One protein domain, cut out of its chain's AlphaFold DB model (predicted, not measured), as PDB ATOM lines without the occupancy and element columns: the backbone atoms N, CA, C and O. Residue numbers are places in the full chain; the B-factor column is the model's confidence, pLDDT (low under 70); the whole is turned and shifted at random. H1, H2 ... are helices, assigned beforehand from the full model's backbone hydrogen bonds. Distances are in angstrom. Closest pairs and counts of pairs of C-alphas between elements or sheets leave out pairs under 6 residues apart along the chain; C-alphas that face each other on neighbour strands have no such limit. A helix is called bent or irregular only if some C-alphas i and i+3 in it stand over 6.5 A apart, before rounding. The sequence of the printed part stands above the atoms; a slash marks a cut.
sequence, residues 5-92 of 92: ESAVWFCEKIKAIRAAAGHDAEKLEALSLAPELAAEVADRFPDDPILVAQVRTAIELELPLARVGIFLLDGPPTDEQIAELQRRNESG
ATOM      1  N   GLU A   5     138.536 239.094 228.651       93.56
ATOM      2  CA  GLU A   5     139.691 239.571 229.402       93.56
ATOM      3  C   GLU A   5     140.367 238.466 230.226       93.56
ATOM      4  O   GLU A   5     141.583 238.305 230.114       93.56
ATOM      5  N   SER A   6     139.615 237.661 230.994       93.50
ATOM      6  CA  SER A   6     140.217 236.591 231.805       93.50
ATOM      7  C   SER A   6     140.847 235.497 230.939       93.50
ATOM      8  O   SER A   6     141.906 234.965 231.277       93.50
ATOM      9  N   ALA A   7     140.267 235.215 229.767       93.81
ATOM     10  CA  ALA A   7     140.848 234.297 228.789       93.81
ATOM     11  C   ALA A   7     142.160 234.827 228.178       93.81
ATOM     12  O   ALA A   7     143.129 234.075 228.066       93.81
ATOM     13  N   VAL A   8     142.215 236.113 227.814       95.75
ATOM     14  CA  VAL A   8     143.444 236.745 227.301       95.75
ATOM     15  C   VAL A   8     144.523 236.764 228.380       95.75
ATOM     16  O   VAL A   8     145.650 236.338 228.125       95.75
ATOM     17  N   TRP A   9     144.178 237.189 229.599       96.88
ATOM     18  CA  TRP A   9     145.118 237.215 230.717       96.88
ATOM     19  C   TRP A   9     145.674 235.825 231.028       96.88
ATOM     20  O   TRP A   9     146.874 235.692 231.239       96.88
ATOM     21  N   PHE A  10     144.837 234.785 230.997       96.75
ATOM     22  CA  PHE A  10     145.265 233.402 231.209       96.75
ATOM     23  C   PHE A  10     146.371 232.986 230.228       96.75
ATOM     24  O   PHE A  10     147.424 232.504 230.648       96.75
ATOM     25  N   CYS A  11     146.157 233.222 228.929       96.06
ATOM     26  CA  CYS A  11     147.137 232.901 227.893       96.06
ATOM     27  C   CYS A  11     148.450 233.670 228.090       96.06
ATOM     28  O   CYS A  11     149.530 233.088 227.987       96.06
ATOM     29  N   GLU A  12     148.369 234.965 228.399       97.44
ATOM     30  CA  GLU A  12     149.552 235.798 228.631       97.44
ATOM     31  C   GLU A  12     150.286 235.420 229.924       97.44
ATOM     32  O   GLU A  12     151.518 235.404 229.954       97.44
ATOM     33  N   LYS A  13     149.563 235.034 230.980       97.75
ATOM     34  CA  LYS A  13     150.170 234.625 232.248       97.75
ATOM     35  C   LYS A  13     150.963 233.329 232.105       97.75
ATOM     36  O   LYS A  13     152.080 233.264 232.609       97.75
ATOM     37  N   ILE A  14     150.444 232.335 231.380       97.62
ATOM     38  CA  ILE A  14     151.184 231.092 231.100       97.62
ATOM     39  C   ILE A  14     152.473 231.391 230.331       97.62
ATOM     40  O   ILE A  14     153.539 230.909 230.713       97.62
ATOM     41  N   LYS A  15     152.412 232.233 229.289       97.62
ATOM     42  CA  LYS A  15     153.612 232.653 228.542       97.62
ATOM     43  C   LYS A  15     154.630 233.343 229.449       97.62
ATOM     44  O   LYS A  15     155.814 233.030 229.373       97.62
ATOM     45  N   ALA A  16     154.175 234.244 230.319       98.12
ATOM     46  CA  ALA A  16     155.039 234.949 231.260       98.12
ATOM     47  C   ALA A  16     155.702 233.994 232.265       98.12
ATOM     48  O   ALA A  16     156.901 234.107 232.506       98.12
ATOM     49  N   ILE A  17     154.950 233.029 232.808       98.12
ATOM     50  CA  ILE A  17     155.480 231.998 233.709       98.12
ATOM     51  C   ILE A  17     156.548 231.163 232.995       98.12
ATOM     52  O   ILE A  17     157.650 231.024 233.521       98.12
ATOM     53  N   ARG A  18     156.272 230.672 231.777       98.12
ATOM     54  CA  ARG A  18     157.247 229.911 230.976       98.12
ATOM     55  C   ARG A  18     158.516 230.716 230.703       98.12
ATOM     56  O   ARG A  18     159.613 230.212 230.905       98.12
ATOM     57  N   ALA A  19     158.378 231.974 230.286       98.19
ATOM     58  CA  ALA A  19     159.520 232.843 230.007       98.19
ATOM     59  C   ALA A  19     160.352 233.132 231.268       98.19
ATOM     60  O   ALA A  19     161.579 233.141 231.210       98.19
ATOM     61  N   ALA A  20     159.697 233.342 232.413       98.00
ATOM     62  CA  ALA A  20     160.375 233.563 233.687       98.00
ATOM     63  C   ALA A  20     161.070 232.296 234.207       98.00
ATOM     64  O   ALA A  20     162.148 232.391 234.802       98.00
ATOM     65  N   ALA A  21     160.473 231.123 233.990       98.06
ATOM     66  CA  ALA A  21     161.068 229.837 234.325       98.06
ATOM     67  C   ALA A  21     162.285 229.523 233.439       98.06
ATOM     68  O   ALA A  21     163.319 229.104 233.952       98.06
ATOM     69  N   GLY A  22     162.192 229.786 232.132       97.62
ATOM     70  CA  GLY A  22     163.185 229.334 231.159       97.62
ATOM     71  C   GLY A  22     163.160 227.809 231.018       97.62
ATOM     72  O   GLY A  22     162.105 227.182 231.116       97.62
ATOM     73  N   HIS A  23     164.332 227.207 230.827       97.88
ATOM     74  CA  HIS A  23     164.518 225.752 230.741       97.88
ATOM     75  C   HIS A  23     164.697 225.099 232.124       97.88
ATOM     76  O   HIS A  23     165.569 224.254 232.314       97.88
ATOM     77  N   ASP A  24     163.889 225.512 233.104       98.25
ATOM     78  CA  ASP A  24     163.946 225.028 234.487       98.25
ATOM     79  C   ASP A  24     162.561 224.542 234.943       98.25
ATOM     80  O   ASP A  24     161.632 225.328 235.151       98.25
ATOM     81  N   ALA A  25     162.423 223.219 235.078       97.88
ATOM     82  CA  ALA A  25     161.173 222.572 235.462       97.88
ATOM     83  C   ALA A  25     160.788 222.833 236.930       97.88
ATOM     84  O   ALA A  25     159.603 222.969 237.229       97.88
ATOM     85  N   GLU A  26     161.762 222.939 237.839       97.94
ATOM     86  CA  GLU A  26     161.500 223.221 239.257       97.94
ATOM     87  C   GLU A  26     161.033 224.667 239.429       97.94
ATOM     88  O   GLU A  26     160.069 224.947 240.145       97.94
ATOM     89  N   LYS A  27     161.665 225.594 238.705       98.31
ATOM     90  CA  LYS A  27     161.252 226.997 238.679       98.31
ATOM     91  C   LYS A  27     159.881 227.178 238.030       98.31
ATOM     92  O   LYS A  27     159.097 228.000 238.502       98.31
ATOM     93  N   LEU A  28     159.575 226.412 236.982       98.31
ATOM     94  CA  LEU A  28     158.256 226.390 236.350       98.31
ATOM     95  C   LEU A  28     157.163 225.973 237.349       98.31
ATOM     96  O   LEU A  28     156.151 226.665 237.482       98.31
ATOM     97  N   GLU A  29     157.401 224.891 238.095       98.12
ATOM     98  CA  GLU A  29     156.505 224.407 239.151       98.12
ATOM     99  C   GLU A  29     156.327 225.468 240.248       98.12
ATOM    100  O   GLU A  29     155.200 225.882 240.538       98.12
ATOM    101  N   ALA A  30     157.433 225.991 240.785       98.25
ATOM    102  CA  ALA A  30     157.429 226.992 241.850       98.25
ATOM    103  C   ALA A  30     156.649 228.264 241.475       98.25
ATOM    104  O   ALA A  30     155.835 228.746 242.265       98.25
ATOM    105  N   LEU A  31     156.840 228.788 240.259       97.88
ATOM    106  CA  LEU A  31     156.144 229.991 239.786       97.88
ATOM    107  C   LEU A  31     154.630 229.786 239.640       97.88
ATOM    108  O   LEU A  31     153.865 230.725 239.854       97.88
ATOM    109  N   SER A  32     154.175 228.575 239.308       96.44
ATOM    110  CA  SER A  32     152.737 228.270 239.222       96.44
ATOM    111  C   SER A  32     152.062 228.155 240.597       96.44
ATOM    112  O   SER A  32     150.863 228.415 240.751       96.44
ATOM    113  N   LEU A  33     152.833 227.793 241.624       96.69
ATOM    114  CA  LEU A  33     152.359 227.659 243.000       96.69
ATOM    115  C   LEU A  33     152.513 228.950 243.814       96.69
ATOM    116  O   LEU A  33     151.916 229.053 244.888       96.69
ATOM    117  N   ALA A  34     153.239 229.934 243.281       96.38
ATOM    118  CA  ALA A  34     153.536 231.212 243.912       96.38
ATOM    119  C   ALA A  34     152.268 231.910 244.464       96.38
ATOM    120  O   ALA A  34     151.263 232.025 243.748       96.38
ATOM    121  N   PRO A  35     152.271 232.374 245.729       96.19
ATOM    122  CA  PRO A  35     151.114 233.044 246.329       96.19
ATOM    123  C   PRO A  35     150.738 234.345 245.603       96.19
ATOM    124  O   PRO A  35     149.565 234.720 245.583       96.19
ATOM    125  N   GLU A  36     151.699 234.997 244.947       96.12
ATOM    126  CA  GLU A  36     151.505 236.212 244.153       96.12
ATOM    127  C   GLU A  36     150.523 235.990 242.996       96.12
ATOM    128  O   GLU A  36     149.735 236.881 242.682       96.12
ATOM    129  N   LEU A  37     150.503 234.787 242.406       95.31
ATOM    130  CA  LEU A  37     149.552 234.437 241.349       95.31
ATOM    131  C   LEU A  37     148.108 234.462 241.865       95.31
ATOM    132  O   LEU A  37     147.210 234.954 241.184       95.31
ATOM    133  N   ALA A  38     147.884 233.936 243.072       95.38
ATOM    134  CA  ALA A  38     146.560 233.929 243.684       95.38
ATOM    135  C   ALA A  38     146.114 235.342 244.080       95.38
ATOM    136  O   ALA A  38     144.956 235.696 243.859       95.38
ATOM    137  N   ALA A  39     147.036 236.150 244.611       96.44
ATOM    138  CA  ALA A  39     146.773 237.543 244.951       96.44
ATOM    139  C   ALA A  39     146.390 238.376 243.716       96.44
ATOM    140  O   ALA A  39     145.397 239.098 243.754       96.44
ATOM    141  N   GLU A  40     147.118 238.233 242.602       95.75
ATOM    142  CA  GLU A  40     146.817 238.960 241.363       95.75
ATOM    143  C   GLU A  40     145.446 238.588 240.787       95.75
ATOM    144  O   GLU A  40     144.708 239.466 240.343       95.75
ATOM    145  N   VAL A  41     145.078 237.300 240.793       94.94
ATOM    146  CA  VAL A  41     143.754 236.880 240.307       94.94
ATOM    147  C   VAL A  41     142.643 237.406 241.208       94.94
ATOM    148  O   VAL A  41     141.637 237.878 240.689       94.94
ATOM    149  N   ALA A  42     142.815 237.349 242.530       94.75
ATOM    150  CA  ALA A  42     141.814 237.850 243.469       94.75
ATOM    151  C   ALA A  42     141.569 239.363 243.314       94.75
ATOM    152  O   ALA A  42     140.433 239.807 243.456       94.75
ATOM    153  N   ASP A  43     142.616 240.131 242.998       96.12
ATOM    154  CA  ASP A  43     142.537 241.575 242.748       96.12
ATOM    155  C   ASP A  43     141.888 241.899 241.391       96.12
ATOM    156  O   ASP A  43     140.967 242.711 241.306       96.12
ATOM    157  N   ARG A  44     142.332 241.234 240.317       94.62
ATOM    158  CA  ARG A  44     141.930 241.575 238.942       94.62
ATOM    159  C   ARG A  44     140.648 240.899 238.472       94.62
ATOM    160  O   ARG A  44     139.934 241.453 237.640       94.62
ATOM    161  N   PHE A  45     140.380 239.693 238.960       95.19
ATOM    162  CA  PHE A  45     139.267 238.848 238.529       95.19
ATOM    163  C   PHE A  45     138.528 238.250 239.738       95.19
ATOM    164  O   PHE A  45     138.420 237.025 239.842       95.19
ATOM    165  N   PRO A  46     137.985 239.083 240.650       93.19
ATOM    166  CA  PRO A  46     137.300 238.599 241.853       93.19
ATOM    167  C   PRO A  46     136.111 237.671 241.539       93.19
ATOM    168  O   PRO A  46     135.806 236.769 242.318       93.19
ATOM    169  N   ASP A  47     135.484 237.841 240.371       92.81
ATOM    170  CA  ASP A  47     134.352 237.031 239.905       92.81
ATOM    171  C   ASP A  47     134.762 235.742 239.155       92.81
ATOM    172  O   ASP A  47     133.896 234.971 238.725       92.81
ATOM    173  N   ASP A  48     136.064 235.483 238.980       90.88
ATOM    174  CA  ASP A  48     136.601 234.294 238.295       90.88
ATOM    175  C   ASP A  48     137.576 233.500 239.198       90.88
ATOM    176  O   ASP A  48     138.758 233.329 238.879       90.88
ATOM    177  N   PRO A  49     137.104 232.967 240.345       86.06
ATOM    178  CA  PRO A  49     137.962 232.329 241.350       86.06
ATOM    179  C   PRO A  49     138.647 231.043 240.858       86.06
ATOM    180  O   PRO A  49     139.604 230.570 241.470       86.06
ATOM    181  N   ILE A  50     138.182 230.464 239.747       92.75
ATOM    182  CA  ILE A  50     138.768 229.252 239.158       92.75
ATOM    183  C   ILE A  50     140.023 229.541 238.325       92.75
ATOM    184  O   ILE A  50     140.733 228.606 237.952       92.75
ATOM    185  N   LEU A  51     140.313 230.808 238.022       94.44
ATOM    186  CA  LEU A  51     141.373 231.184 237.090       94.44
ATOM    187  C   LEU A  51     142.770 230.796 237.603       94.44
ATOM    188  O   LEU A  51     143.586 230.301 236.826       94.44
ATOM    189  N   VAL A  52     143.022 230.904 238.915       96.06
ATOM    190  CA  VAL A  52     144.272 230.414 239.539       96.06
ATOM    191  C   VAL A  52     144.436 228.914 239.319       96.06
ATOM    192  O   VAL A  52     145.502 228.457 238.910       96.06
ATOM    193  N   ALA A  53     143.376 228.145 239.586       96.38
ATOM    194  CA  ALA A  53     143.401 226.696 239.432       96.38
ATOM    195  C   ALA A  53     143.670 226.309 237.975       96.38
ATOM    196  O   ALA A  53     144.462 225.415 237.716       96.38
ATOM    197  N   GLN A  54     143.094 227.036 237.019       96.25
ATOM    198  CA  GLN A  54     143.337 226.793 235.599       96.25
ATOM    199  C   GLN A  54     144.781 227.065 235.189       96.25
ATOM    200  O   GLN A  54     145.338 226.269 234.436       96.25
ATOM    201  N   VAL A  55     145.395 228.156 235.665       97.19
ATOM    202  CA  VAL A  55     146.819 228.426 235.397       97.19
ATOM    203  C   VAL A  55     147.677 227.306 235.979       97.19
ATOM    204  O   VAL A  55     148.533 226.772 235.279       97.19
ATOM    205  N   ARG A  56     147.408 226.896 237.225       97.38
ATOM    206  CA  ARG A  56     148.122 225.791 237.880       97.38
ATOM    207  C   ARG A  56     148.002 224.486 237.109       97.38
ATOM    208  O   ARG A  56     149.022 223.894 236.793       97.38
ATOM    209  N   THR A  57     146.787 224.085 236.743       97.75
ATOM    210  CA  THR A  57     146.552 222.861 235.969       97.75
ATOM    211  C   THR A  57     147.244 222.909 234.610       97.75
ATOM    212  O   THR A  57     147.796 221.904 234.179       97.75
ATOM    213  N   ALA A  58     147.254 224.060 233.931       97.00
ATOM    214  CA  ALA A  58     147.968 224.188 232.664       97.00
ATOM    215  C   ALA A  58     149.468 223.909 232.835       97.00
ATOM    216  O   ALA A  58     150.015 223.102 232.094       97.00
ATOM    217  N   ILE A  59     150.107 224.500 233.848       97.81
ATOM    218  CA  ILE A  59     151.528 224.258 234.125       97.81
ATOM    219  C   ILE A  59     151.779 222.822 234.604       97.81
ATOM    220  O   ILE A  59     152.724 222.187 234.150       97.81
ATOM    221  N   GLU A  60     150.920 222.275 235.464       97.31
ATOM    222  CA  GLU A  60     151.016 220.896 235.957       97.31
ATOM    223  C   GLU A  60     151.048 219.873 234.812       97.31
ATOM    224  O   GLU A  60     151.856 218.946 234.835       97.31
ATOM    225  N   LEU A  61     150.232 220.080 233.773       95.69
ATOM    226  CA  LEU A  61     150.220 219.235 232.576       95.69
ATOM    227  C   LEU A  61     151.498 219.365 231.727       95.69
ATOM    228  O   LEU A  61     151.819 218.458 230.962       95.69
ATOM    229  N   GLU A  62     152.238 220.466 231.860       95.25
ATOM    230  CA  GLU A  62     153.498 220.716 231.148       95.25
ATOM    231  C   GLU A  62     154.718 220.155 231.884       95.25
ATOM    232  O   GLU A  62     155.719 219.816 231.249       95.25
ATOM    233  N   LEU A  63     154.647 220.019 233.212       96.50
ATOM    234  CA  LEU A  63     155.775 219.576 234.037       96.50
ATOM    235  C   LEU A  63     156.374 218.224 233.617       96.50
ATOM    236  O   LEU A  63     157.604 218.126 233.610       96.50
ATOM    237  N   PRO A  64     155.599 217.187 233.234       94.75
ATOM    238  CA  PRO A  64     156.177 215.932 232.756       94.75
ATOM    239  C   PRO A  64     157.093 216.114 231.540       94.75
ATOM    240  O   PRO A  64     158.138 215.470 231.465       94.75
ATOM    241  N   LEU A  65     156.739 217.017 230.620       94.81
ATOM    242  CA  LEU A  65     157.561 217.344 229.452       94.81
ATOM    243  C   LEU A  65     158.819 218.109 229.874       94.81
ATOM    244  O   LEU A  65     159.931 217.730 229.503       94.81
ATOM    245  N   ALA A  66     158.660 219.133 230.716       96.50
ATOM    246  CA  ALA A  66     159.776 219.947 231.191       96.50
ATOM    247  C   ALA A  66     160.823 219.103 231.940       96.50
ATOM    248  O   ALA A  66     162.024 219.268 231.730       96.50
ATOM    249  N   ARG A  67     160.381 218.131 232.750       95.38
ATOM    250  CA  ARG A  67     161.254 217.208 233.503       95.38
ATOM    251  C   ARG A  67     162.104 216.298 232.613       95.38
ATOM    252  O   ARG A  67     163.134 215.811 233.071       95.38
ATOM    253  N   VAL A  68     161.719 216.087 231.353       94.06
ATOM    254  CA  VAL A  68     162.525 215.340 230.370       94.06
ATOM    255  C   VAL A  68     163.240 216.243 229.360       94.06
ATOM    256  O   VAL A  68     163.789 215.746 228.376       94.06
ATOM    257  N   GLY A  69     163.244 217.557 229.594       94.25
ATOM    258  CA  GLY A  69     163.933 218.538 228.758       94.25
ATOM    259  C   GLY A  69     163.117 219.076 227.580       94.25
ATOM    260  O   GLY A  69     163.692 219.690 226.686       94.25
ATOM    261  N   ILE A  70     161.799 218.857 227.549       95.56
ATOM    262  CA  ILE A  70     160.907 219.384 226.508       95.56
ATOM    263  C   ILE A  70     160.144 220.579 227.081       95.56
ATOM    264  O   ILE A  70     159.262 220.419 227.924       95.56
ATOM    265  N   PHE A  71     160.460 221.782 226.609       96.19
ATOM    266  CA  PHE A  71     159.898 223.022 227.141       96.19
ATOM    267  C   PHE A  71     158.973 223.684 226.127       96.19
ATOM    268  O   PHE A  71     159.397 224.081 225.045       96.19
ATOM    269  N   LEU A  72     157.714 223.908 226.517       95.44
ATOM    270  CA  LEU A  72     156.733 224.592 225.661       95.44
ATOM    271  C   LEU A  72     157.015 226.092 225.469       95.44
ATOM    272  O   LEU A  72     156.257 226.788 224.788       95.44
ATOM    273  N   LEU A  73     158.086 226.601 226.085       95.62
ATOM    274  CA  LEU A  73     158.663 227.906 225.780       95.62
ATOM    275  C   LEU A  73     159.186 227.961 224.336       95.62
ATOM    276  O   LEU A  73     159.026 228.986 223.679       95.62
ATOM    277  N   ASP A  74     159.747 226.855 223.839       94.12
ATOM    278  CA  ASP A  74     160.365 226.773 222.508       94.12
ATOM    279  C   ASP A  74     159.337 226.515 221.389       94.12
ATOM    280  O   ASP A  74     159.665 226.554 220.203       94.12
ATOM    281  N   GLY A  75     158.078 226.275 221.761       92.69
ATOM    282  CA  GLY A  75     157.001 225.891 220.857       92.69
ATOM    283  C   GLY A  75     156.404 224.526 221.210       92.69
ATOM    284  O   GLY A  75     156.687 223.973 222.275       92.69
ATOM    285  N   PRO A  76     155.515 223.987 220.358       92.88
ATOM    286  CA  PRO A  76     154.986 222.641 220.551       92.88
ATOM    287  C   PRO A  76     156.108 221.588 220.443       92.88
ATOM    288  O   PRO A  76     157.060 221.809 219.691       92.88
ATOM    289  N   PRO A  77     155.994 220.435 221.135       92.75
ATOM    290  CA  PRO A  77     156.946 219.339 220.981       92.75
ATOM    291  C   PRO A  77     157.026 218.885 219.521       92.75
ATOM    292  O   PRO A  77     156.003 218.818 218.834       92.75
ATOM    293  N   THR A  78     158.226 218.556 219.050       94.12
ATOM    294  CA  THR A  78     158.422 218.023 217.696       94.12
ATOM    295  C   THR A  78     157.981 216.563 217.606       94.12
ATOM    296  O   THR A  78     157.964 215.843 218.607       94.12
ATOM    297  N   ASP A  79     157.696 216.084 216.392       94.38
ATOM    298  CA  ASP A  79     157.357 214.672 216.153       94.38
ATOM    299  C   ASP A  79     158.440 213.717 216.682       94.38
ATOM    300  O   ASP A  79     158.135 212.656 217.223       94.38
ATOM    301  N   GLU A  80     159.714 214.111 216.584       92.94
ATOM    302  CA  GLU A  80     160.843 213.334 217.099       92.94
ATOM    303  C   GLU A  80     160.849 213.266 218.632       92.94
ATOM    304  O   GLU A  80     161.031 212.187 219.202       92.94
ATOM    305  N   GLN A  81     160.592 214.390 219.308       93.25
ATOM    306  CA  GLN A  81     160.464 214.440 220.767       93.25
ATOM    307  C   GLN A  81     159.275 213.603 221.255       93.25
ATOM    308  O   GLN A  81     159.388 212.897 222.258       93.25
ATOM    309  N   ILE A  82     158.152 213.637 220.532       92.12
ATOM    310  CA  ILE A  82     156.965 212.826 220.832       92.12
ATOM    311  C   ILE A  82     157.271 211.335 220.650       92.12
ATOM    312  O   ILE A  82     156.965 210.538 221.537       92.12
ATOM    313  N   ALA A  83     157.910 210.951 219.544       91.94
ATOM    314  CA  ALA A  83     158.281 209.561 219.290       91.94
ATOM    315  C   ALA A  83     159.259 209.026 220.350       91.94
ATOM    316  O   ALA A  83     159.144 207.883 220.792       91.94
ATOM    317  N   GLU A  84     160.210 209.850 220.791       89.94
ATOM    318  CA  GLU A  84     161.145 209.490 221.858       89.94
ATOM    319  C   GLU A  84     160.449 209.314 223.214       89.94
ATOM    320  O   GLU A  84     160.725 208.349 223.928       89.94
ATOM    321  N   LEU A  85     159.503 210.191 223.555       89.44
ATOM    322  CA  LEU A  85     158.668 210.043 224.750       89.44
ATOM    323  C   LEU A  85     157.866 208.737 224.744       89.44
ATOM    324  O   LEU A  85     157.811 208.044 225.758       89.44
ATOM    325  N   GLN A  86     157.264 208.389 223.603       89.25
ATOM    326  CA  GLN A  86     156.500 207.148 223.447       89.25
ATOM    327  C   GLN A  86     157.384 205.919 223.674       89.25
ATOM    328  O   GLN A  86     157.035 205.067 224.487       89.25
ATOM    329  N   ARG A  87     158.578 205.878 223.064       89.62
ATOM    330  CA  ARG A  87     159.538 204.778 223.266       89.62
ATOM    331  C   ARG A  87     159.949 204.607 224.726       89.62
ATOM    332  O   ARG A  87     160.045 203.478 225.207       89.62
ATOM    333  N   ARG A  88     160.191 205.712 225.441       85.00
ATOM    334  CA  ARG A  88     160.544 205.677 226.871       85.00
ATOM    335  C   ARG A  88     159.416 205.114 227.728       85.00
ATOM    336  O   ARG A  88     159.695 204.339 228.633       85.00
ATOM    337  N   ASN A  89     158.170 205.462 227.412       82.31
ATOM    338  CA  ASN A  89     156.995 204.966 228.130       82.31
ATOM    339  C   ASN A  89     156.671 203.496 227.822       82.31
ATOM    340  O   ASN A  89     156.089 202.826 228.663       82.31
ATOM    341  N   GLU A  90     157.034 202.987 226.643       83.25
ATOM    342  CA  GLU A  90     156.871 201.568 226.280       83.25
ATOM    343  C   GLU A  90     157.969 200.663 226.864       83.25
ATOM    344  O   GLU A  90     157.797 199.446 226.929       83.25
ATOM    345  N   SER A  91     159.103 201.244 227.268       68.94
ATOM    346  CA  SER A  91     160.276 200.515 227.774       68.94
ATOM    347  C   SER A  91     160.374 200.465 229.308       68.94
ATOM    348  O   SER A  91     161.326 199.875 229.822       68.94
ATOM    349  N   GLY A  92     159.448 201.109 230.028       56.53
ATOM    350  CA  GLY A  92     159.380 201.152 231.496       56.53
ATOM    351  C   GLY A  92     158.200 200.363 232.038       56.53
ATOM    352  O   GLY A  92     158.381 199.719 233.094       56.53
TER     353      GLY A  92
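What this domain is: This is residues 5 to 92 of the 92 residues of an uncharacterized protein of Cystobacter fuscus (UniProt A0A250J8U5). Three helices, H1, H2 and H3, pack round a fourth, H4, to make a small elongated body, and a fifth helix, H5, is set off from it beyond a long link. H2 and H3 follow one another as a broken line that runs back against H4, H1 runs the same way as H4, and the printed part's last residues, 86 to 92, stick out freely. The printed part has 88 residues with five named helices, in the order H1, H2, H3, H4, H5, and no named strand; the class is all helix. The whole is only just loose, close to compact, with a radius of gyration of the C-alphas of 14.7 A, and its outline is a rod of 46 by 22 by 22 A.

Where its parts are: H4, residues 51 to 67, is 24.6 A long and begins at C-alpha 51 (141.373, 231.184, 237.090). It has a kink of 30 degrees near residue 61 and is only just irregular, with C-alphas 61 and 64 6.8 A apart. H1, residues 5 to 21, is 24.0 A long and begins at C-alpha 5 (139.691, 239.571, 229.402). H2 has residues 25 to 33 and is 12.7 A long; H3 has residues 35 to 44 and is 14.5 A long. H5, residues 79 to 90, is 16.6 A long and ends at C-alpha 90 (156.871, 201.568, 226.280).

How they stand to each other: H4 is the hub, touching H1, H2 and H3. H2 and H4 touch, with the C-alphas of Ala 25 and Ala 66 closest at 5.2 A, and run opposite ways at a shallow tilt of 9 degrees. H1 and H4 touch, with the C-alphas of Ile 14 and Val 55 closest at 6.7 A; they run the same way at a shallow tilt of 34 degrees, only just short of steep. H3 and H4 form a helical hairpin, where H4 touches H3 with residues 51 to 52 alone; the closest C-alphas, of Ala 38 and Val 52, are 5.9 A apart, and the tilt of 37 degrees is only just steep. H1 and H2 form another helical hairpin at 36 degrees, only just steep; H1 touches H2 with residues 17 to 21 alone, and the closest C-alphas, of Ala 21 and Leu 28, are 4.9 A apart. H2 and H3 meet only through their link, and H1 and H3 are near each other. H5 is apart from H1, H2, H3 and H4. The helix packing is part aligned and part crossed, with 2 of 4 touching pairs at a shallow tilt. Each O i to N i+4 pair is within hydrogen-bond range in H1, H2, H3 and H5, and 11 of 13 are in H4.

The domain as a whole: The C-alphas of Asp 43 and Ser 91 are the two farthest apart, at 47.2 A. The printed part has no cut and ends at Gly 92, the chain's last residue. The link from H4 to H5, 11 residues, is long; that from H3 to H4 is short, and those from H1 to H2 and from H2 to H3 are tight. The mean pLDDT of the printed part is 94.3, and residues 91 to 92 are under 70.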